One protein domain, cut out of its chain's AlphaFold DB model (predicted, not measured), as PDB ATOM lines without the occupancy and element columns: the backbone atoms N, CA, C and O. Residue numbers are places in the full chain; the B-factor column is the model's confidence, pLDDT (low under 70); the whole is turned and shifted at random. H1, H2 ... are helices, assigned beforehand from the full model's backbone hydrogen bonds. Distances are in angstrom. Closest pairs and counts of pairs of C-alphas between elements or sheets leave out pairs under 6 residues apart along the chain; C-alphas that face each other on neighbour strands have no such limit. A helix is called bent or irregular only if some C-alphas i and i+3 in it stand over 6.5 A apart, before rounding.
ATOM      1  N   LYS A  45     -48.821 -26.228  65.772       53.03
ATOM      2  CA  LYS A  45     -50.165 -26.369  65.192       53.03
ATOM      3  C   LYS A  45     -50.476 -25.294  64.139       53.03
ATOM      4  O   LYS A  45     -51.109 -25.590  63.135       53.03
ATOM      5  N   MET A  46     -50.016 -24.061  64.368       57.56
ATOM      6  CA  MET A  46     -50.163 -22.967  63.401       57.56
ATOM      7  C   MET A  46     -49.323 -23.234  62.146       57.56
ATOM      8  O   MET A  46     -49.740 -22.912  61.040       57.56
ATOM      9  N   HIS A  47     -48.161 -23.869  62.317       67.81
ATOM     10  CA  HIS A  47     -47.312 -24.300  61.215       67.81
ATOM     11  C   HIS A  47     -47.993 -25.402  60.380       67.81
ATOM     12  O   HIS A  47     -48.024 -25.293  59.161       67.81
ATOM     13  N   ASP A  48     -48.626 -26.402  61.001       70.88
ATOM     14  CA  ASP A  48     -49.333 -27.470  60.272       70.88
ATOM     15  C   ASP A  48     -50.558 -26.955  59.499       70.88
ATOM     16  O   ASP A  48     -50.741 -27.283  58.326       70.88
ATOM     17  N   GLU A  49     -51.381 -26.109  60.131       81.56
ATOM     18  CA  GLU A  49     -52.549 -25.488  59.486       81.56
ATOM     19  C   GLU A  49     -52.130 -24.668  58.257       81.56
ATOM     20  O   GLU A  49     -52.740 -24.770  57.192       81.56
ATOM     21  N   MET A  50     -51.020 -23.943  58.361       87.38
ATOM     22  CA  MET A  50     -50.491 -23.135  57.272       87.38
ATOM     23  C   MET A  50     -49.972 -23.979  56.093       87.38
ATOM     24  O   MET A  50     -50.174 -23.594  54.945       87.38
ATOM     25  N   TYR A  51     -49.360 -25.148  56.313       87.88
ATOM     26  CA  TYR A  51     -48.942 -26.023  55.201       87.88
ATOM     27  C   TYR A  51     -50.137 -26.643  54.467       87.88
ATOM     28  O   TYR A  51     -50.084 -26.831  53.246       87.88
ATOM     29  N   VAL A  52     -51.238 -26.912  55.174       91.19
ATOM     30  CA  VAL A  52     -52.510 -27.304  54.550       91.19
ATOM     31  C   VAL A  52     -53.069 -26.158  53.705       91.19
ATOM     32  O   VAL A  52     -53.514 -26.390  52.578       91.19
ATOM     33  N   GLU A  53     -53.017 -24.921  54.197       93.31
ATOM     34  CA  GLU A  53     -53.420 -23.737  53.430       93.31
ATOM     35  C   GLU A  53     -52.545 -23.522  52.190       93.31
ATOM     36  O   GLU A  53     -53.088 -23.346  51.099       93.31
ATOM     37  N   MET A  54     -51.220 -23.643  52.312       94.31
ATOM     38  CA  MET A  54     -50.292 -23.602  51.175       94.31
ATOM     39  C   MET A  54     -50.632 -24.681  50.143       94.31
ATOM     40  O   MET A  54     -50.677 -24.403  48.945       94.31
ATOM     41  N   TYR A  55     -50.921 -25.909  50.584       95.00
ATOM     42  CA  TYR A  55     -51.324 -26.980  49.675       95.00
ATOM     43  C   TYR A  55     -52.609 -26.618  48.932       95.00
ATOM     44  O   TYR A  55     -52.660 -26.712  47.706       95.00
ATOM     45  N   ASN A  56     -53.624 -26.142  49.654       95.12
ATOM     46  CA  ASN A  56     -54.886 -25.708  49.063       95.12
ATOM     47  C   ASN A  56     -54.693 -24.548  48.075       95.12
ATOM     48  O   ASN A  56     -55.324 -24.555  47.020       95.12
ATOM     49  N   ALA A  57     -53.803 -23.596  48.369       96.06
ATOM     50  CA  ALA A  57     -53.455 -22.497  47.471       96.06
ATOM     51  C   ALA A  57     -52.833 -23.006  46.162       96.06
ATOM     52  O   ALA A  57     -53.227 -22.569  45.078       96.06
ATOM     53  N   LEU A  58     -51.928 -23.988  46.235       96.31
ATOM     54  CA  LEU A  58     -51.365 -24.629  45.043       96.31
ATOM     55  C   LEU A  58     -52.436 -25.360  44.224       96.31
ATOM     56  O   LEU A  58     -52.429 -25.270  42.998       96.31
ATOM     57  N   GLN A  59     -53.394 -26.032  44.872       95.31
ATOM     58  CA  GLN A  59     -54.486 -26.726  44.173       95.31
ATOM     59  C   GLN A  59     -55.444 -25.779  43.424       95.31
ATOM     60  O   GLN A  59     -56.226 -26.239  42.592       95.31
ATOM     61  N   GLN A  60     -55.398 -24.468  43.685       94.94
ATOM     62  CA  GLN A  60     -56.188 -23.472  42.950       94.94
ATOM     63  C   GLN A  60     -55.574 -23.074  41.601       94.94
ATOM     64  O   GLN A  60     -56.269 -22.459  40.782       94.94
ATOM     65  N   LEU A  61     -54.304 -23.411  41.347       94.25
ATOM     66  CA  LEU A  61     -53.694 -23.243  40.027       94.25
ATOM     67  C   LEU A  61     -54.415 -24.131  38.997       94.25
ATOM     68  O   LEU A  61     -55.008 -25.159  39.332       94.25
ATOM     69  N   LYS A  62     -54.419 -23.707  37.728       91.38
ATOM     70  CA  LYS A  62     -55.155 -24.385  36.649       91.38
ATOM     71  C   LYS A  62     -54.204 -24.797  35.517       91.38
ATOM     72  O   LYS A  62     -53.768 -23.915  34.781       91.38
ATOM     73  N   PRO A  63     -53.967 -26.106  35.299       88.69
ATOM     74  CA  PRO A  63     -54.433 -27.241  36.109       88.69
ATOM     75  C   PRO A  63     -53.740 -27.300  37.486       88.69
ATOM     76  O   PRO A  63     -52.675 -26.702  37.644       88.69
ATOM     77  N   PRO A  64     -54.302 -28.037  38.466       90.25
ATOM     78  CA  PRO A  64     -53.617 -28.278  39.729       90.25
ATOM     79  C   PRO A  64     -52.248 -28.924  39.480       90.25
ATOM     80  O   PRO A  64     -52.154 -29.855  38.671       90.25
ATOM     81  N   PRO A  65     -51.184 -28.446  40.139       94.69
ATOM     82  CA  PRO A  65     -49.842 -28.913  39.870       94.69
ATOM     83  C   PRO A  65     -49.633 -30.320  40.433       94.69
ATOM     84  O   PRO A  65     -50.079 -30.657  41.533       94.69
ATOM     85  N   THR A  66     -48.898 -31.132  39.680       93.25
ATOM     86  CA  THR A  66     -48.418 -32.452  40.097       93.25
ATOM     87  C   THR A  66     -46.933 -32.571  39.778       93.25
ATOM     88  O   THR A  66     -46.429 -31.879  38.893       93.25
ATOM     89  N   LEU A  67     -46.221 -33.464  40.467       91.50
ATOM     90  CA  LEU A  67     -44.805 -33.711  40.172       91.50
ATOM     91  C   LEU A  67     -44.593 -34.181  38.727       91.50
ATOM     92  O   LEU A  67     -43.665 -33.720  38.071       91.50
ATOM     93  N   ASP A  68     -45.498 -35.012  38.204       92.69
ATOM     94  CA  ASP A  68     -45.451 -35.465  36.811       92.69
ATOM     95  C   ASP A  68     -45.658 -34.306  35.825       92.69
ATOM     96  O   ASP A  68     -44.987 -34.239  34.797       92.69
ATOM     97  N   ALA A  69     -46.541 -33.349  36.145       94.56
ATOM     98  CA  ALA A  69     -46.747 -32.162  35.316       94.56
ATOM     99  C   ALA A  69     -45.503 -31.260  35.280       94.56
ATOM    100  O   ALA A  69     -45.215 -30.660  34.247       94.56
ATOM    101  N   ILE A  70     -44.755 -31.186  36.384       94.69
ATOM    102  CA  ILE A  70     -43.481 -30.457  36.456       94.69
ATOM    103  C   ILE A  70     -42.413 -31.208  35.654       94.69
ATOM    104  O   ILE A  70     -41.756 -30.621  34.798       94.69
ATOM    105  N   ARG A  71     -42.288 -32.525  35.857       94.31
ATOM    106  CA  ARG A  71     -41.345 -33.382  35.124       94.31
ATOM    107  C   ARG A  71     -41.559 -33.338  33.614       94.31
ATOM    108  O   ARG A  71     -40.579 -33.325  32.872       94.31
ATOM    109  N   ALA A  72     -42.808 -33.267  33.158       95.06
ATOM    110  CA  ALA A  72     -43.154 -33.162  31.743       95.06
ATOM    111  C   ALA A  72     -42.651 -31.866  31.073       95.06
ATOM    112  O   ALA A  72     -42.618 -31.790  29.847       95.06
ATOM    113  N   GLN A  73     -42.263 -30.849  31.853       95.31
ATOM    114  CA  GLN A  73     -41.667 -29.605  31.347       95.31
ATOM    115  C   GLN A  73     -40.137 -29.673  31.236       95.31
ATOM    116  O   GLN A  73     -39.534 -28.752  30.687       95.31
ATOM    117  N   VAL A  74     -39.513 -30.740  31.741       94.25
ATOM    118  CA  VAL A  74     -38.067 -30.959  31.654       94.25
ATOM    119  C   VAL A  74     -37.763 -31.827  30.425       94.25
ATOM    120  O   VAL A  74     -38.308 -32.928  30.323       94.25
ATOM    121  N   PRO A  75     -36.907 -31.375  29.489       93.69
ATOM    122  CA  PRO A  75     -36.456 -32.194  28.366       93.69
ATOM    123  C   PRO A  75     -35.775 -33.494  28.825       93.69
ATOM    124  O   PRO A  75     -35.023 -33.495  29.796       93.69
ATOM    125  N   ASP A  76     -36.007 -34.607  28.124       91.50
ATOM    126  CA  ASP A  76     -35.458 -35.912  28.528       91.50
ATOM    127  C   ASP A  76     -33.928 -35.975  28.449       91.50
ATOM    128  O   ASP A  76     -33.292 -36.663  29.244       91.50
ATOM    129  N   ASP A  77     -33.313 -35.273  27.502       91.12
ATOM    130  CA  ASP A  77     -31.858 -35.166  27.404       91.12
ATOM    131  C   ASP A  77     -31.272 -34.414  28.601       91.12
ATOM    132  O   ASP A  77     -30.290 -34.880  29.178       91.12
ATOM    133  N   ALA A  78     -31.916 -33.319  29.022       88.81
ATOM    134  CA  ALA A  78     -31.569 -32.611  30.249       88.81
ATOM    135  C   ALA A  78     -31.738 -33.532  31.465       88.81
ATOM    136  O   ALA A  78     -30.776 -33.778  32.184       88.81
ATOM    137  N   TRP A  79     -32.908 -34.154  31.636       89.19
ATOM    138  CA  TRP A  79     -33.190 -35.054  32.760       89.19
ATOM    139  C   TRP A  79     -32.167 -36.193  32.901       89.19
ATOM    140  O   TRP A  79     -31.698 -36.502  33.998       89.19
ATOM    141  N   ASN A  80     -31.777 -36.802  31.779       86.50
ATOM    142  CA  ASN A  80     -30.863 -37.941  31.772       86.50
ATOM    143  C   ASN A  80     -29.376 -37.544  31.838       86.50
ATOM    144  O   ASN A  80     -28.541 -38.399  32.143       86.50
ATOM    145  N   ALA A  81     -29.012 -36.277  31.598       83.44
ATOM    146  CA  ALA A  81     -27.614 -35.834  31.506       83.44
ATOM    147  C   ALA A  81     -26.789 -36.094  32.779       83.44
ATOM    148  O   ALA A  81     -25.569 -36.279  32.703       83.44
ATOM    149  N   LYS A  82     -27.435 -36.105  33.952       79.25
ATOM    150  CA  LYS A  82     -26.807 -36.373  35.260       79.25
ATOM    151  C   LYS A  82     -27.633 -37.337  36.110       79.25
ATOM    152  O   LYS A  82     -27.693 -37.199  37.333       79.25
ATOM    153  N   GLN A  83     -28.270 -38.316  35.468       70.56
ATOM    154  CA  GLN A  83     -29.053 -39.333  36.166       70.56
ATOM    155  C   GLN A  83     -28.233 -39.947  37.320       70.56
ATOM    156  O   GLN A  83     -27.081 -40.342  37.139       70.56
ATOM    157  N   GLY A  84     -28.809 -39.977  38.526       69.44
ATOM    158  CA  GLY A  84     -28.125 -40.416  39.749       69.44
ATOM    159  C   GLY A  84     -27.467 -39.303  40.575       69.44
ATOM    160  O   GLY A  84     -26.882 -39.604  41.613       69.44
ATOM    161  N   GLN A  85     -27.577 -38.032  40.171       82.75
ATOM    162  CA  GLN A  85     -27.263 -36.869  41.011       82.75
ATOM    163  C   GLN A  85     -28.570 -36.229  41.508       82.75
ATOM    164  O   GLN A  85     -29.188 -35.467  40.764       82.75
ATOM    165  N   PRO A  86     -29.022 -36.514  42.746       79.94
ATOM    166  CA  PRO A  86     -30.341 -36.074  43.211       79.94
ATOM    167  C   PRO A  86     -30.546 -34.555  43.188       79.94
ATOM    168  O   PRO A  86     -31.638 -34.093  42.868       79.94
ATOM    169  N   SER A  87     -29.490 -33.784  43.470       85.81
ATOM    170  CA  SER A  87     -29.523 -32.318  43.411       85.81
ATOM    171  C   SER A  87     -29.778 -31.804  41.994       85.81
ATOM    172  O   SER A  87     -30.546 -30.870  41.821       85.81
ATOM    173  N   TYR A  88     -29.210 -32.455  40.974       86.69
ATOM    174  CA  TYR A  88     -29.400 -32.051  39.581       86.69
ATOM    175  C   TYR A  88     -30.848 -32.239  39.126       86.69
ATOM    176  O   TYR A  88     -31.436 -31.340  38.533       86.69
ATOM    177  N   GLY A  89     -31.444 -33.395  39.436       86.88
ATOM    178  CA  GLY A  89     -32.851 -33.640  39.118       86.88
ATOM    179  C   GLY A  89     -33.766 -32.606  39.776       86.88
ATOM    180  O   GLY A  89     -34.714 -32.140  39.152       86.88
ATOM    181  N   LEU A  90     -33.462 -32.200  41.013       91.12
ATOM    182  CA  LEU A  90     -34.191 -31.118  41.666       91.12
ATOM    183  C   LEU A  90     -33.970 -29.763  40.975       91.12
ATOM    184  O   LEU A  90     -34.948 -29.055  40.749       91.12
ATOM    185  N   ASP A  91     -32.733 -29.412  40.622       92.19
ATOM    186  CA  ASP A  91     -32.418 -28.149  39.946       92.19
ATOM    187  C   ASP A  91     -33.229 -27.994  38.653       92.19
ATOM    188  O   ASP A  91     -33.870 -26.962  38.451       92.19
ATOM    189  N   GLU A  92     -33.282 -29.039  37.822       93.44
ATOM    190  CA  GLU A  92     -34.082 -29.046  36.592       93.44
ATOM    191  C   GLU A  92     -35.578 -28.833  36.878       93.44
ATOM    192  O   GLU A  92     -36.227 -28.020  36.218       93.44
ATOM    193  N   LEU A  93     -36.131 -29.495  37.904       94.31
ATOM    194  CA  LEU A  93     -37.533 -29.302  38.299       94.31
ATOM    195  C   LEU A  93     -37.798 -27.868  38.772       94.31
ATOM    196  O   LEU A  93     -38.793 -27.267  38.363       94.31
ATOM    197  N   LEU A  94     -36.918 -27.303  39.601       94.44
ATOM    198  CA  LEU A  94     -37.051 -25.943  40.139       94.44
ATOM    199  C   LEU A  94     -36.920 -24.861  39.056       94.44
ATOM    200  O   LEU A  94     -37.450 -23.758  39.204       94.44
ATOM    201  N   GLN A  95     -36.242 -25.163  37.947       93.12
ATOM    202  CA  GLN A  95     -36.095 -24.249  36.814       93.12
ATOM    203  C   GLN A  95     -37.356 -24.153  35.943       93.12
ATOM    204  O   GLN A  95     -37.496 -23.170  35.200       93.12
ATOM    205  N   THR A  96     -38.270 -25.123  36.036       95.31
ATOM    206  CA  THR A  96     -39.487 -25.165  35.216       95.31
ATOM    207  C   THR A  96     -40.402 -23.956  35.466       95.31
ATOM    208  O   THR A  96     -40.470 -23.439  36.589       95.31
ATOM    209  N   PRO A  97     -41.150 -23.494  34.445       95.69
ATOM    210  CA  PRO A  97     -42.156 -22.450  34.621       95.69
ATOM    211  C   PRO A  97     -43.171 -22.772  35.723       95.69
ATOM    212  O   PRO A  97     -43.463 -21.901  36.538       95.69
ATOM    213  N   LEU A  98     -43.654 -24.019  35.795       95.94
ATOM    214  CA  LEU A  98     -44.640 -24.412  36.803       95.94
ATOM    215  C   LEU A  98     -44.069 -24.377  38.226       95.94
ATOM    216  O   LEU A  98     -44.739 -23.882  39.127       95.94
ATOM    217  N   ALA A  99     -42.831 -24.832  38.452       96.00
ATOM    218  CA  ALA A  99     -42.216 -24.741  39.780       96.00
ATOM    219  C   ALA A  99     -42.050 -23.289  40.249       96.00
ATOM    220  O   ALA A  99     -42.336 -22.973  41.406       96.00
ATOM    221  N   LYS A 100     -41.658 -22.393  39.336       95.94
ATOM    222  CA  LYS A 100     -41.543 -20.954  39.612       95.94
ATOM    223  C   LYS A 100     -42.899 -20.313  39.897       95.94
ATOM    224  O   LYS A 100     -43.004 -19.531  40.837       95.94
ATOM    225  N   GLU A 101     -43.934 -20.661  39.132       96.50
ATOM    226  CA  GLU A 101     -45.304 -20.178  39.348       96.50
ATOM    227  C   GLU A 101     -45.840 -20.605  40.719       96.50
ATOM    228  O   GLU A 101     -46.371 -19.781  41.460       96.50
ATOM    229  N   MET A 102     -45.642 -21.867  41.101       97.31
ATOM    230  CA  MET A 102     -46.025 -22.351  42.427       97.31
ATOM    231  C   MET A 102     -45.281 -21.625  43.553       97.31
ATOM    232  O   MET A 102     -45.899 -21.221  44.537       97.31
ATOM    233  N   GLY A 103     -43.964 -21.440  43.414       96.06
ATOM    234  CA  GLY A 103     -43.169 -20.693  44.390       96.06
ATOM    235  C   GLY A 103     -43.641 -19.243  44.523       96.06
ATOM    236  O   GLY A 103     -43.805 -18.747  45.635       96.06
ATOM    237  N   LEU A 104     -43.934 -18.582  43.399       96.19
ATOM    238  CA  LEU A 104     -44.489 -17.230  43.380       96.19
ATOM    239  C   LEU A 104     -45.850 -17.168  44.082       96.19
ATOM    240  O   LEU A 104     -46.040 -16.309  44.939       96.19
ATOM    241  N   LYS A 105     -46.758 -18.100  43.770       96.38
ATOM    242  CA  LYS A 105     -48.087 -18.203  44.386       96.38
ATOM    243  C   LYS A 105     -47.992 -18.306  45.909       96.38
ATOM    244  O   LYS A 105     -48.682 -17.576  46.612       96.38
ATOM    245  N   LEU A 106     -47.107 -19.167  46.420       95.75
ATOM    246  CA  LEU A 106     -46.895 -19.277  47.865       95.75
ATOM    247  C   LEU A 106     -46.258 -18.020  48.460       95.75
ATOM    248  O   LEU A 106     -46.668 -17.581  49.529       95.75
ATOM    249  N   ARG A 107     -45.290 -17.407  47.774       95.06
ATOM    250  CA  ARG A 107     -44.672 -16.161  48.240       95.06
ATOM    251  C   ARG A 107     -45.687 -15.025  48.355       95.06
ATOM    252  O   ARG A 107     -45.631 -14.270  49.315       95.06
ATOM    253  N   GLU A 108     -46.578 -14.878  47.381       94.94
ATOM    254  CA  GLU A 108     -47.585 -13.810  47.372       94.94
ATOM    255  C   GLU A 108     -48.600 -13.949  48.512       94.94
ATOM    256  O   GLU A 108     -49.045 -12.939  49.050       94.94
ATOM    257  N   GLU A 109     -48.941 -15.178  48.903       94.19
ATOM    258  CA  GLU A 109     -49.938 -15.430  49.951       94.19
ATOM    259  C   GLU A 109     -49.338 -15.558  51.357       94.19
ATOM    260  O   GLU A 109     -49.963 -15.143  52.330       94.19
ATOM    261  N   PHE A 110     -48.126 -16.106  51.475       91.94
ATOM    262  CA  PHE A 110     -47.516 -16.474  52.759       91.94
ATOM    263  C   PHE A 110     -46.178 -15.768  53.028       91.94
ATOM    264  O   PHE A 110     -45.538 -16.025  54.051       91.94
ATOM    265  N   GLY A 111     -45.740 -14.881  52.131       88.12
ATOM    266  CA  GLY A 111     -44.446 -14.195  52.190       88.12
ATOM    267  C   GLY A 111     -44.177 -13.467  53.503       88.12
ATOM    268  O   GLY A 111     -43.066 -13.535  54.029       88.12
ATOM    269  N   ASP A 112     -45.210 -12.843  54.065       87.06
ATOM    270  CA  ASP A 112     -45.116 -12.055  55.297       87.06
ATOM    271  C   ASP A 112     -44.774 -12.906  56.534       87.06
ATOM    272  O   ASP A 112     -44.215 -12.387  57.502       87.06
ATOM    273  N   PHE A 113     -45.051 -14.215  56.503       83.25
ATOM    274  CA  PHE A 113     -44.703 -15.143  57.586       83.25
ATOM    275  C   PHE A 113     -43.250 -15.634  57.508       83.25
ATOM    276  O   PHE A 113     -42.690 -16.045  58.524       83.25
ATOM    277  N   PHE A 114     -42.626 -15.567  56.325       80.62
ATOM    278  CA  PHE A 114     -41.266 -16.056  56.064       80.62
ATOM    279  C   PHE A 114     -40.417 -14.997  55.349       80.62
ATOM    280  O   PHE A 114     -40.003 -15.198  54.198       80.62
ATOM    281  N   PRO A 115     -40.141 -13.855  56.008       75.00
ATOM    282  CA  PRO A 115     -39.343 -12.800  55.407       75.00
ATOM    283  C   PRO A 115     -37.936 -13.311  55.067       75.00
ATOM    284  O   PRO A 115     -37.323 -14.050  55.833       75.00
ATOM    285  N   GLY A 116     -37.412 -12.903  53.909       77.69
ATOM    286  CA  GLY A 116     -36.050 -13.240  53.472       77.69
ATOM    287  C   GLY A 116     -35.898 -14.573  52.729       77.69
ATOM    288  O   GLY A 116     -34.822 -14.831  52.196       77.69
ATOM    289  N   LYS A 117     -36.954 -15.393  52.613       83.94
ATOM    290  CA  LYS A 117     -36.922 -16.636  51.824       83.94
ATOM    291  C   LYS A 117     -36.723 -16.335  50.327       83.94
ATOM    292  O   LYS A 117     -37.467 -15.546  49.739       83.94
ATOM    293  N   SER A 118     -35.724 -16.974  49.712       86.81
ATOM    294  CA  SER A 118     -35.385 -16.782  48.294       86.81
ATOM    295  C   SER A 118     -36.459 -17.343  47.349       86.81
ATOM    296  O   SER A 118     -37.275 -18.175  47.742       86.81
ATOM    297  N   GLU A 119     -36.455 -16.929  46.077       88.25
ATOM    298  CA  GLU A 119     -37.377 -17.483  45.068       88.25
ATOM    299  C   GLU A 119     -37.196 -18.994  44.880       88.25
ATOM    300  O   GLU A 119     -38.182 -19.726  44.777       88.25
ATOM    301  N   LEU A 120     -35.947 -19.473  44.906       88.44
ATOM    302  CA  LEU A 120     -35.647 -20.902  44.815       88.44
ATOM    303  C   LEU A 120     -36.184 -21.655  46.037       88.44
ATOM    304  O   LEU A 120     -36.786 -22.717  45.898       88.44
ATOM    305  N   SER A 121     -36.015 -21.073  47.224       88.44
ATOM    306  CA  SER A 121     -36.524 -21.629  48.477       88.44
ATOM    307  C   SER A 121     -38.053 -21.710  48.470       88.44
ATOM    308  O   SER A 121     -38.606 -22.705  48.926       88.44
ATOM    309  N   TRP A 122     -38.753 -20.719  47.906       94.06
ATOM    310  CA  TRP A 122     -40.210 -20.775  47.724       94.06
ATOM    311  C   TRP A 122     -40.648 -21.881  46.759       94.06
ATOM    312  O   TRP A 122     -41.601 -22.600  47.055       94.06
ATOM    313  N   ALA A 123     -39.942 -22.067  45.641       95.12
ATOM    314  CA  ALA A 123     -40.210 -23.177  44.723       95.12
ATOM    315  C   ALA A 123     -39.950 -24.548  45.387       95.12
ATOM    316  O   ALA A 123     -40.760 -25.468  45.253       95.12
ATOM    317  N   GLY A 124     -38.878 -24.674  46.178       94.19
ATOM    318  CA  GLY A 124     -38.584 -25.869  46.979       94.19
ATOM    319  C   GLY A 124     -39.636 -26.148  48.058       94.19
ATOM    320  O   GLY A 124     -40.067 -27.292  48.233       94.19
ATOM    321  N   THR A 125     -40.116 -25.102  48.739       93.25
ATOM    322  CA  THR A 125     -41.240 -25.195  49.680       93.25
ATOM    323  C   THR A 125     -42.509 -25.665  48.964       93.25
ATOM    324  O   THR A 125     -43.169 -26.575  49.457       93.25
ATOM    325  N   ALA A 126     -42.821 -25.150  47.771       95.69
ATOM    326  CA  ALA A 126     -43.990 -25.596  47.013       95.69
ATOM    327  C   ALA A 126     -43.928 -27.084  46.623       95.69
ATOM    328  O   ALA A 126     -44.910 -27.809  46.797       95.69
ATOM    329  N   LEU A 127     -42.770 -27.569  46.161       95.50
ATOM    330  CA  LEU A 127     -42.564 -28.998  45.892       95.50
ATOM    331  C   LEU A 127     -42.734 -29.849  47.156       95.50
ATOM    332  O   LEU A 127     -43.371 -30.902  47.111       95.50
ATOM    333  N   THR A 128     -42.204 -29.378  48.285       94.31
ATOM    334  CA  THR A 128     -42.354 -30.043  49.585       94.31
ATOM    335  C   THR A 128     -43.819 -30.128  49.995       94.31
ATOM    336  O   THR A 128     -44.291 -31.213  50.319       94.31
ATOM    337  N   VAL A 129     -44.563 -29.026  49.899       93.75
ATOM    338  CA  VAL A 129     -46.002 -28.961  50.192       93.75
ATOM    339  C   VAL A 129     -46.801 -29.931  49.310       93.75
ATOM    340  O   VAL A 129     -47.706 -30.605  49.804       93.75
ATOM    341  N   LEU A 130     -46.459 -30.064  48.022       94.00
ATOM    342  CA  LEU A 130     -47.084 -31.058  47.142       94.00
ATOM    343  C   LEU A 130     -46.780 -32.496  47.568       94.00
ATOM    344  O   LEU A 130     -47.691 -33.322  47.638       94.00
ATOM    345  N   LEU A 131     -45.518 -32.796  47.879       93.44
ATOM    346  CA  LEU A 131     -45.070 -34.123  48.308       93.44
ATOM    347  C   LEU A 131     -45.696 -34.544  49.640       93.44
ATOM    348  O   LEU A 131     -46.080 -35.704  49.818       93.44
ATOM    349  N   THR A 132     -45.826 -33.606  50.577       91.44
ATOM    350  CA  THR A 132     -46.448 -33.842  51.883       91.44
ATOM    351  C   THR A 132     -47.972 -33.819  51.814       91.44
ATOM    352  O   THR A 132     -48.615 -34.406  52.684       91.44
ATOM    353  N   LYS A 133     -48.548 -33.246  50.747       90.00
ATOM    354  CA  LYS A 133     -49.977 -32.921  50.607       90.00
ATOM    355  C   LYS A 133     -50.460 -31.973  51.708       90.00
ATOM    356  O   LYS A 133     -51.551 -32.140  52.242       90.00
ATOM    357  N   GLY A 134     -49.594 -31.037  52.098       83.31
ATOM    358  CA  GLY A 134     -49.827 -30.096  53.194       83.31
ATOM    359  C   GLY A 134     -49.779 -30.706  54.597       83.31
ATOM    360  O   GLY A 134     -49.946 -29.980  55.568       83.31
ATOM    361  N   VAL A 135     -49.540 -32.016  54.733       81.69
ATOM    362  CA  VAL A 135     -49.479 -32.688  56.037       81.69
ATOM    363  C   VAL A 135     -48.034 -32.753  56.516       81.69
ATOM    364  O   VAL A 135     -47.250 -33.579  56.035       81.69
ATOM    365  N   HIS A 136     -47.689 -31.911  57.486       69.88
ATOM    366  CA  HIS A 136     -46.545 -32.172  58.348       69.88
ATOM    367  C   HIS A 136     -46.958 -33.226  59.383       69.88
ATOM    368  O   HIS A 136     -48.019 -33.128  59.991       69.88
ATOM    369  N   GLY A 137     -46.189 -34.314  59.464       67.62
ATOM    370  CA  GLY A 137     -46.433 -35.376  60.442       67.62
ATOM    371  C   GLY A 137     -45.976 -34.967  61.841       67.62
ATOM    372  O   GLY A 137     -45.654 -33.803  62.084       67.62
ATOM    373  N   ASP A 138     -45.901 -35.933  62.758       75.62
ATOM    374  CA  ASP A 138     -45.376 -35.678  64.104       75.62
ATOM    375  C   ASP A 138     -43.937 -35.113  64.049       75.62
ATOM    376  O   ASP A 138     -43.214 -35.336  63.074       75.62
ATOM    377  N   PRO A 139     -43.451 -34.394  65.082       74.75
ATOM    378  CA  PRO A 139     -42.077 -33.900  65.104       74.75
ATOM    379  C   PRO A 139     -41.046 -35.002  64.818       74.75
ATOM    380  O   PRO A 139     -40.916 -35.975  65.562       74.75
ATOM    381  N   GLY A 140     -40.264 -34.821  63.752       80.81
ATOM    382  CA  GLY A 140     -39.334 -35.836  63.252       80.81
ATOM    383  C   GLY A 140     -39.926 -36.764  62.192       80.81
ATOM    384  O   GLY A 140     -39.264 -37.712  61.792       80.81
ATOM    385  N   GLU A 141     -41.121 -36.488  61.689       88.25
ATOM    386  CA  GLU A 141     -41.698 -37.158  60.535       88.25
ATOM    387  C   GLU A 141     -41.589 -36.282  59.281       88.25
ATOM    388  O   GLU A 141     -41.840 -35.076  59.306       88.25
ATOM    389  N   ILE A 142     -41.241 -36.896  58.152       90.38
ATOM    390  CA  ILE A 142     -41.219 -36.241  56.844       90.38
ATOM    391  C   ILE A 142     -42.075 -37.071  55.896       90.38
ATOM    392  O   ILE A 142     -41.736 -38.206  55.570       90.38
ATOM    393  N   ALA A 143     -43.194 -36.505  55.442       90.38
ATOM    394  CA  ALA A 143     -44.086 -37.141  54.474       90.38
ATOM    395  C   ALA A 143     -44.516 -38.581  54.863       90.38
ATOM    396  O   ALA A 143     -44.513 -39.495  54.030       90.38
ATOM    397  N   GLY A 144     -44.921 -38.825  56.112       90.06
ATOM    398  CA  GLY A 144     -45.292 -40.174  56.568       90.06
ATOM    399  C   GLY A 144     -44.126 -41.014  57.091       90.06
ATOM    400  O   GLY A 144     -44.356 -42.132  57.541       90.06
ATOM    401  N   PHE A 145     -42.882 -40.548  56.955       93.19
ATOM    402  CA  PHE A 145     -41.693 -41.308  57.330       93.19
ATOM    403  C   PHE A 145     -41.102 -40.796  58.642       93.19
ATOM    404  O   PHE A 145     -40.629 -39.663  58.715       93.19
ATOM    405  N   ASP A 146     -41.087 -41.653  59.661       91.81
ATOM    406  CA  ASP A 146     -40.577 -41.338  60.997       91.81
ATOM    407  C   ASP A 146     -39.038 -41.427  61.060       91.81
ATOM    408  O   ASP A 146     -38.447 -42.516  61.068       91.81
ATOM    409  N   PHE A 147     -38.373 -40.269  61.155       91.31
ATOM    410  CA  PHE A 147     -36.929 -40.167  61.378       91.31
ATOM    411  C   PHE A 147     -36.524 -40.501  62.811       91.31
ATOM    412  O   PHE A 147     -35.335 -40.653  63.054       91.31
ATOM    413  N   ASN A 148     -37.427 -40.666  63.772       90.12
ATOM    414  CA  ASN A 148     -37.080 -41.084  65.132       90.12
ATOM    415  C   ASN A 148     -37.142 -42.610  65.314       90.12
ATOM    416  O   ASN A 148     -36.494 -43.150  66.215       90.12
ATOM    417  N   SER A 149     -37.838 -43.329  64.430       90.25
ATOM    418  CA  SER A 149     -37.893 -44.794  64.441       90.25
ATOM    419  C   SER A 149     -36.504 -45.400  64.297       90.25
ATOM    420  O   SER A 149     -35.802 -45.111  63.333       90.25
ATOM    421  N   ARG A 150     -36.107 -46.312  65.194       89.25
ATOM    422  CA  ARG A 150     -34.830 -47.052  65.095       89.25
ATOM    423  C   ARG A 150     -34.761 -48.015  63.905       89.25
ATOM    424  O   ARG A 150     -33.682 -48.530  63.632       89.25
ATOM    425  N   GLY A 151     -35.867 -48.222  63.192       88.19
ATOM    426  CA  GLY A 151     -35.967 -49.204  62.119       88.19
ATOM    427  C   GLY A 151     -35.971 -50.643  62.635       88.19
ATOM    428  O   GLY A 151     -36.253 -50.901  63.805       88.19
ATOM    429  N   GLN A 152     -35.699 -51.582  61.734       89.50
ATOM    430  CA  GLN A 152     -35.746 -53.023  62.003       89.50
ATOM    431  C   GLN A 152     -34.344 -53.630  62.123       89.50
ATOM    432  O   GLN A 152     -34.172 -54.696  62.712       89.50
ATOM    433  N   THR A 153     -33.339 -52.958  61.566       91.25
ATOM    434  CA  THR A 153     -31.961 -53.441  61.486       91.25
ATOM    435  C   THR A 153     -30.989 -52.444  62.122       91.25
ATOM    436  O   THR A 153     -31.255 -51.244  62.119       91.25
ATOM    437  N   PRO A 154     -29.816 -52.882  62.620       89.19
ATOM    438  CA  PRO A 154     -28.795 -51.959  63.128       89.19
ATOM    439  C   PRO A 154     -28.320 -50.929  62.092       89.19
ATOM    440  O   PRO A 154     -27.910 -49.831  62.453       89.19
ATOM    441  N   SER A 155     -28.387 -51.254  60.799       91.44
ATOM    442  CA  SER A 155     -28.078 -50.316  59.716       91.44
ATOM    443  C   SER A 155     -29.066 -49.151  59.625       91.44
ATOM    444  O   SER A 155     -28.697 -48.092  59.125       91.44
ATOM    445  N   ASP A 156     -30.289 -49.281  60.139       93.31
ATOM    446  CA  ASP A 156     -31.298 -48.215  60.081       93.31
ATOM    447  C   ASP A 156     -30.992 -47.035  61.024       93.31
ATOM    448  O   ASP A 156     -31.615 -45.968  60.929       93.31
ATOM    449  N   THR A 157     -30.019 -47.189  61.931       94.38
ATOM    450  CA  THR A 157     -29.520 -46.094  62.778       94.38
ATOM    451  C   THR A 157     -28.422 -45.273  62.100       94.38
ATOM    452  O   THR A 157     -28.065 -44.206  62.601       94.38
ATOM    453  N   LYS A 158     -27.896 -45.714  60.951       96.56
ATOM    454  CA  LYS A 158     -26.829 -44.998  60.242       96.56
ATOM    455  C   LYS A 158     -27.377 -43.803  59.475       96.56
ATOM    456  O   LYS A 158     -28.336 -43.939  58.715       96.56
ATOM    457  N   ALA A 159     -26.750 -42.641  59.654       96.00
ATOM    458  CA  ALA A 159     -27.185 -41.396  59.022       96.00
ATOM    459  C   ALA A 159     -27.180 -41.493  57.484       96.00
ATOM    460  O   ALA A 159     -28.147 -41.091  56.837       96.00
ATOM    461  N   THR A 160     -26.159 -42.134  56.908       95.31
ATOM    462  CA  THR A 160     -26.009 -42.348  55.456       95.31
ATOM    463  C   THR A 160     -27.167 -43.113  54.818       95.31
ATOM    464  O   THR A 160     -27.429 -42.964  53.627       95.31
ATOM    465  N   ASN A 161     -27.887 -43.928  55.590       95.56
ATOM    466  CA  ASN A 161     -28.954 -44.769  55.054       95.56
ATOM    467  C   ASN A 161     -30.288 -44.023  54.939       95.56
ATOM    468  O   ASN A 161     -31.174 -44.471  54.207       95.56
ATOM    469  N   MET A 162     -30.441 -42.877  55.611       95.50
ATOM    470  CA  MET A 162     -31.721 -42.173  55.699       95.50
ATOM    471  C   MET A 162     -32.228 -41.669  54.350       95.50
ATOM    472  O   MET A 162     -33.426 -41.772  54.094       95.50
ATOM    473  N   PHE A 163     -31.334 -41.239  53.452       95.69
ATOM    474  CA  PHE A 163     -31.712 -40.862  52.088       95.69
ATOM    475  C   PHE A 163     -32.398 -42.029  51.363       95.69
ATOM    476  O   PHE A 163     -33.516 -41.902  50.875       95.69
ATOM    477  N   SER A 164     -31.757 -43.204  51.343       95.56
ATOM    478  CA  SER A 164     -32.301 -44.386  50.659       95.56
ATOM    479  C   SER A 164     -33.619 -44.875  51.269       95.56
ATOM    480  O   SER A 164     -34.530 -45.253  50.533       95.56
ATOM    481  N   ARG A 165     -33.747 -44.808  52.601       96.56
ATOM    482  CA  ARG A 165     -34.948 -45.232  53.331       96.56
ATOM    483  C   ARG A 165     -36.132 -44.308  53.057       96.56
ATOM    484  O   ARG A 165     -37.215 -44.802  52.753       96.56
ATOM    485  N   LEU A 166     -35.920 -42.990  53.114       97.12
ATOM    486  CA  LEU A 166     -36.958 -42.023  52.762       97.12
ATOM    487  C   LEU A 166     -37.357 -42.192  51.293       97.12
ATOM    488  O   LEU A 166     -38.542 -42.297  50.999       97.12
ATOM    489  N   LYS A 167     -36.383 -42.314  50.384       97.31
ATOM    490  CA  LYS A 167     -36.650 -42.536  48.960       97.31
ATOM    491  C   LYS A 167     -37.569 -43.722  48.713       97.31
ATOM    492  O   LYS A 167     -38.565 -43.596  48.005       97.31
ATOM    493  N   GLN A 168     -37.232 -44.863  49.305       97.19
ATOM    494  CA  GLN A 168     -38.029 -46.071  49.175       97.19
ATOM    495  C   GLN A 168     -39.441 -45.868  49.737       97.19
ATOM    496  O   GLN A 168     -40.412 -46.187  49.060       97.19
ATOM    497  N   HIS A 169     -39.569 -45.251  50.912       96.56
ATOM    498  CA  HIS A 169     -40.870 -44.941  51.506       96.56
ATOM    499  C   HIS A 169     -41.750 -44.069  50.601       96.56
ATOM    500  O   HIS A 169     -42.944 -44.336  50.466       96.56
ATOM    501  N   LEU A 170     -41.191 -43.041  49.953       96.62
ATOM    502  CA  LEU A 170     -41.960 -42.167  49.056       96.62
ATOM    503  C   LEU A 170     -42.516 -42.925  47.843       96.62
ATOM    504  O   LEU A 170     -43.630 -42.634  47.404       96.62
ATOM    505  N   VAL A 171     -41.760 -43.891  47.320       97.25
ATOM    506  CA  VAL A 171     -42.197 -44.761  46.219       97.25
ATOM    507  C   VAL A 171     -43.253 -45.751  46.711       97.25
ATOM    508  O   VAL A 171     -44.334 -45.826  46.132       97.25
ATOM    509  N   ASP A 172     -42.982 -46.451  47.814       97.19
ATOM    510  CA  ASP A 172     -43.860 -47.489  48.373       97.19
ATOM    511  C   ASP A 172     -45.229 -46.925  48.794       97.19
ATOM    512  O   ASP A 172     -46.254 -47.599  48.684       97.19
ATOM    513  N   THR A 173     -45.267 -45.666  49.237       94.88
ATOM    514  CA  THR A 173     -46.503 -44.962  49.624       94.88
ATOM    515  C   THR A 173     -47.171 -44.202  48.475       94.88
ATOM    516  O   THR A 173     -48.201 -43.556  48.682       94.88
ATOM    517  N   GLY A 174     -46.613 -44.258  47.261       93.62
ATOM    518  CA  GLY A 174     -47.161 -43.583  46.084       93.62
ATOM    519  C   GLY A 174     -47.131 -42.055  46.172       93.62
ATOM    520  O   GLY A 174     -47.940 -41.384  45.528       93.62
ATOM    521  N   ARG A 175     -46.232 -41.482  46.983       92.62
ATOM    522  CA  ARG A 175     -46.006 -40.027  47.030       92.62
ATOM    523  C   ARG A 175     -45.220 -39.521  45.825       92.62
ATOM    524  O   ARG A 175     -45.316 -38.346  45.494       92.62
ATOM    525  N   THR A 176     -44.451 -40.395  45.183       94.69
ATOM    526  CA  THR A 176     -43.680 -40.091  43.977       94.69
ATOM    527  C   THR A 176     -43.497 -41.348  43.123       94.69
ATOM    528  O   THR A 176     -43.751 -42.464  43.581       94.69
ATOM    529  N   THR A 177     -43.050 -41.177  41.882       94.25
ATOM    530  CA  THR A 177     -42.661 -42.282  40.997       94.25
ATOM    531  C   THR A 177     -41.185 -42.646  41.211       94.25
ATOM    532  O   THR A 177     -40.414 -41.812  41.688       94.25
ATOM    533  N   PRO A 178     -40.735 -43.860  40.831       94.00
ATOM    534  CA  PRO A 178     -39.318 -44.227  40.914       94.00
ATOM    535  C   PRO A 178     -38.384 -43.255  40.184       94.00
ATOM    536  O   PRO A 178     -37.280 -43.002  40.655       94.00
ATOM    537  N   GLU A 179     -38.837 -42.692  39.060       91.56
ATOM    538  CA  GLU A 179     -38.085 -41.706  38.282       91.56
ATOM    539  C   GLU A 179     -37.824 -40.424  39.081       91.56
ATOM    540  O   GLU A 179     -36.718 -39.892  39.060       91.56
ATOM    541  N   LEU A 180     -38.825 -39.950  39.824       93.56
ATOM    542  CA  LEU A 180     -38.770 -38.697  40.578       93.56
ATOM    543  C   LEU A 180     -38.302 -38.880  42.021       93.56
ATOM    544  O   LEU A 180     -38.170 -37.902  42.758       93.56
ATOM    545  N   ALA A 181     -38.050 -40.117  42.444       95.00
ATOM    546  CA  ALA A 181     -37.812 -40.448  43.840       95.00
ATOM    547  C   ALA A 181     -36.558 -39.768  44.406       95.00
ATOM    548  O   ALA A 181     -36.595 -39.278  45.534       95.00
ATOM    549  N   ASP A 182     -35.469 -39.680  43.635       94.94
ATOM    550  CA  ASP A 182     -34.239 -39.014  44.084       94.94
ATOM    551  C   ASP A 182     -34.454 -37.506  44.302       94.94
ATOM    552  O   ASP A 182     -34.129 -36.995  45.375       94.94
ATOM    553  N   ALA A 183     -35.066 -36.805  43.342       94.56
ATOM    554  CA  ALA A 183     -35.343 -35.371  43.453       94.56
ATOM    555  C   ALA A 183     -36.361 -35.063  44.569       94.56
ATOM    556  O   ALA A 183     -36.165 -34.135  45.355       94.56
ATOM    557  N   ALA A 184     -37.410 -35.885  44.693       95.44
ATOM    558  CA  ALA A 184     -38.400 -35.786  45.764       95.44
ATOM    559  C   ALA A 184     -37.781 -35.991  47.156       95.44
ATOM    560  O   ALA A 184     -38.078 -35.251  48.092       95.44
ATOM    561  N   THR A 185     -36.889 -36.973  47.298       96.88
ATOM    562  CA  THR A 185     -36.161 -37.204  48.554       96.88
ATOM    563  C   THR A 185     -35.267 -36.018  48.884       96.88
ATOM    564  O   THR A 185     -35.252 -35.552  50.022       96.88
ATOM    565  N   TYR A 186     -34.538 -35.513  47.885       95.81
ATOM    566  CA  TYR A 186     -33.610 -34.408  48.078       95.81
ATOM    567  C   TYR A 186     -34.326 -33.134  48.535       95.81
ATOM    568  O   TYR A 186     -33.897 -32.538  49.516       95.81
ATOM    569  N   VAL A 187     -35.437 -32.738  47.898       94.75
ATOM    570  CA  VAL A 187     -36.158 -31.511  48.291       94.75
ATOM    571  C   VAL A 187     -36.753 -31.607  49.697       94.75
ATOM    572  O   VAL A 187     -36.673 -30.644  50.457       94.75
ATOM    573  N   LEU A 188     -37.275 -32.777  50.081       94.81
ATOM    574  CA  LEU A 188     -37.801 -33.000  51.428       94.81
ATOM    575  C   LEU A 188     -36.701 -32.906  52.490       94.81
ATOM    576  O   LEU A 188     -36.892 -32.270  53.525       94.81
ATOM    577  N   LEU A 189     -35.537 -33.506  52.235       94.94
ATOM    578  CA  LEU A 189     -34.402 -33.392  53.146       94.94
ATOM    579  C   LEU A 189     -33.860 -31.967  53.185       94.94
ATOM    580  O   LEU A 189     -33.589 -31.470  54.268       94.94
ATOM    581  N   TRP A 190     -33.763 -31.280  52.048       92.56
ATOM    582  CA  TRP A 190     -33.298 -29.896  52.003       92.56
ATOM    583  C   TRP A 190     -34.156 -28.986  52.889       92.56
ATOM    584  O   TRP A 190     -33.613 -28.201  53.660       92.56
ATOM    585  N   GLN A 191     -35.482 -29.132  52.834       88.56
ATOM    586  CA  GLN A 191     -36.395 -28.275  53.590       88.56
ATOM    587  C   GLN A 191     -36.578 -28.692  55.058       88.56
ATOM    588  O   GLN A 191     -36.965 -27.857  55.870       88.56
ATOM    589  N   SER A 192     -36.362 -29.962  55.420       88.81
ATOM    590  CA  SER A 192     -36.759 -30.472  56.747       88.81
ATOM    591  C   SER A 192     -35.658 -31.169  57.543       88.81
ATOM    592  O   SER A 192     -35.764 -31.255  58.766       88.81
ATOM    593  N   ALA A 193     -34.618 -31.685  56.890       93.00
ATOM    594  CA  ALA A 193     -33.494 -32.340  57.556       93.00
ATOM    595  C   ALA A 193     -32.197 -32.250  56.714       93.00
ATOM    596  O   ALA A 193     -31.672 -33.280  56.260       93.00
TER     597      ALA A 193
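Overview. This is residues 45 to 193 of the 255 residues of an uncharacterized protein of Pseudomonas sp. NS1(2017) (UniProt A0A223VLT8). Two crossed helices, H6 and H9, make the core; H5 and H1 pack on H6, H8 packs on H9, and H4 crosses one end of the pair. H7 lies far out beyond H8, and H3 lies beyond H4, farther from the core. The printed part has 149 residues with nine named helices, H1 to H9 in order, and no named strand: the class is all helix, with mostly crossed packing. It is compact, with a radius of gyration of the C-alphas of 15.3 A and spans of 45 by 43 by 27 A.

Arrangement. Begin at H1, residues 45 to 59; its residues 54 to 58 alone touch H5, residues 97 to 113, and the closest C-alphas, of Leu 58 and Met 102, are 6.4 A apart. These two run opposite ways at a shallow tilt of 34.9 degrees, only just short of steep. H1 also touches the hub, H6, residues 119 to 132, closest at the C-alphas of Tyr 55 and Val 129, 5.7 A. H2, residues 67 to 71, is close but not clearly touching H4, residues 86 to 95, with the C-alphas of Ile 70 and Leu 93 closest at 6.3 A. H3, residues 76 to 80, only just touches H4, with 3 pairs of C-alphas within 8 A, the closest Trp 79 and Gly 89 at 6.5 A. H4 touches residues 182 to 187 alone of H9, residues 181 to 192, about perpendicular at 82 degrees; the C-alphas of Leu 90 and Ala 183 are closest, 4.8 A. At Gly 103 and Ala 123 find the closest C-alphas of H5 and H6, 3.9 A; the helices touch, about perpendicular at 85 degrees. H6 touches H9 at a steep tilt of 69 degrees, only just short of about perpendicular, with Thr 128 and Leu 188 the closest C-alphas at 5.7 A. H7, residues 154 to 157, touches no helix. H8, residues 159 to 172, touches residues 181 to 186 alone of H9, closest at the C-alphas of Lys 167 and Thr 185, 5.4 A. Every O i to N i+4 pair is within hydrogen-bond range in H1, H2, H3, H4, H6 and H9; H5 has 11 of 13, H8 has 8 of 10, and H7 is too short for such a pair.

Along the chain. Find C-alpha 45 at (-50.165, -26.369, 65.192); from there H1 runs 21.5 A. H4 is 14.6 A long and H5 24.2 A, with a kink of 46 degrees near residue 107. H5 is irregular: C-alphas 109 and 112 are 8.0 A apart. H6 spans 19.9 A. H8, 20.7 A, is only just irregular, with C-alphas 160 and 163 6.8 A apart. H9 runs 16.3 A to C-alpha 192 at (-36.759, -30.472, 56.747). H2, H3 and H7 are short.

Size, cuts and confidence. Look for the two farthest C-alphas at Lys 62 and Pro 154, 46.4 A apart. The printed part has no cut. The link from H6 to H7, residues 133 to 153, is long; in it residues 141 to 142 pair antiparallel with 145 to 146. Mean pLDDT of the printed part is 90.4; residues 45 to 47, 84 and 136 to 137 are under 70.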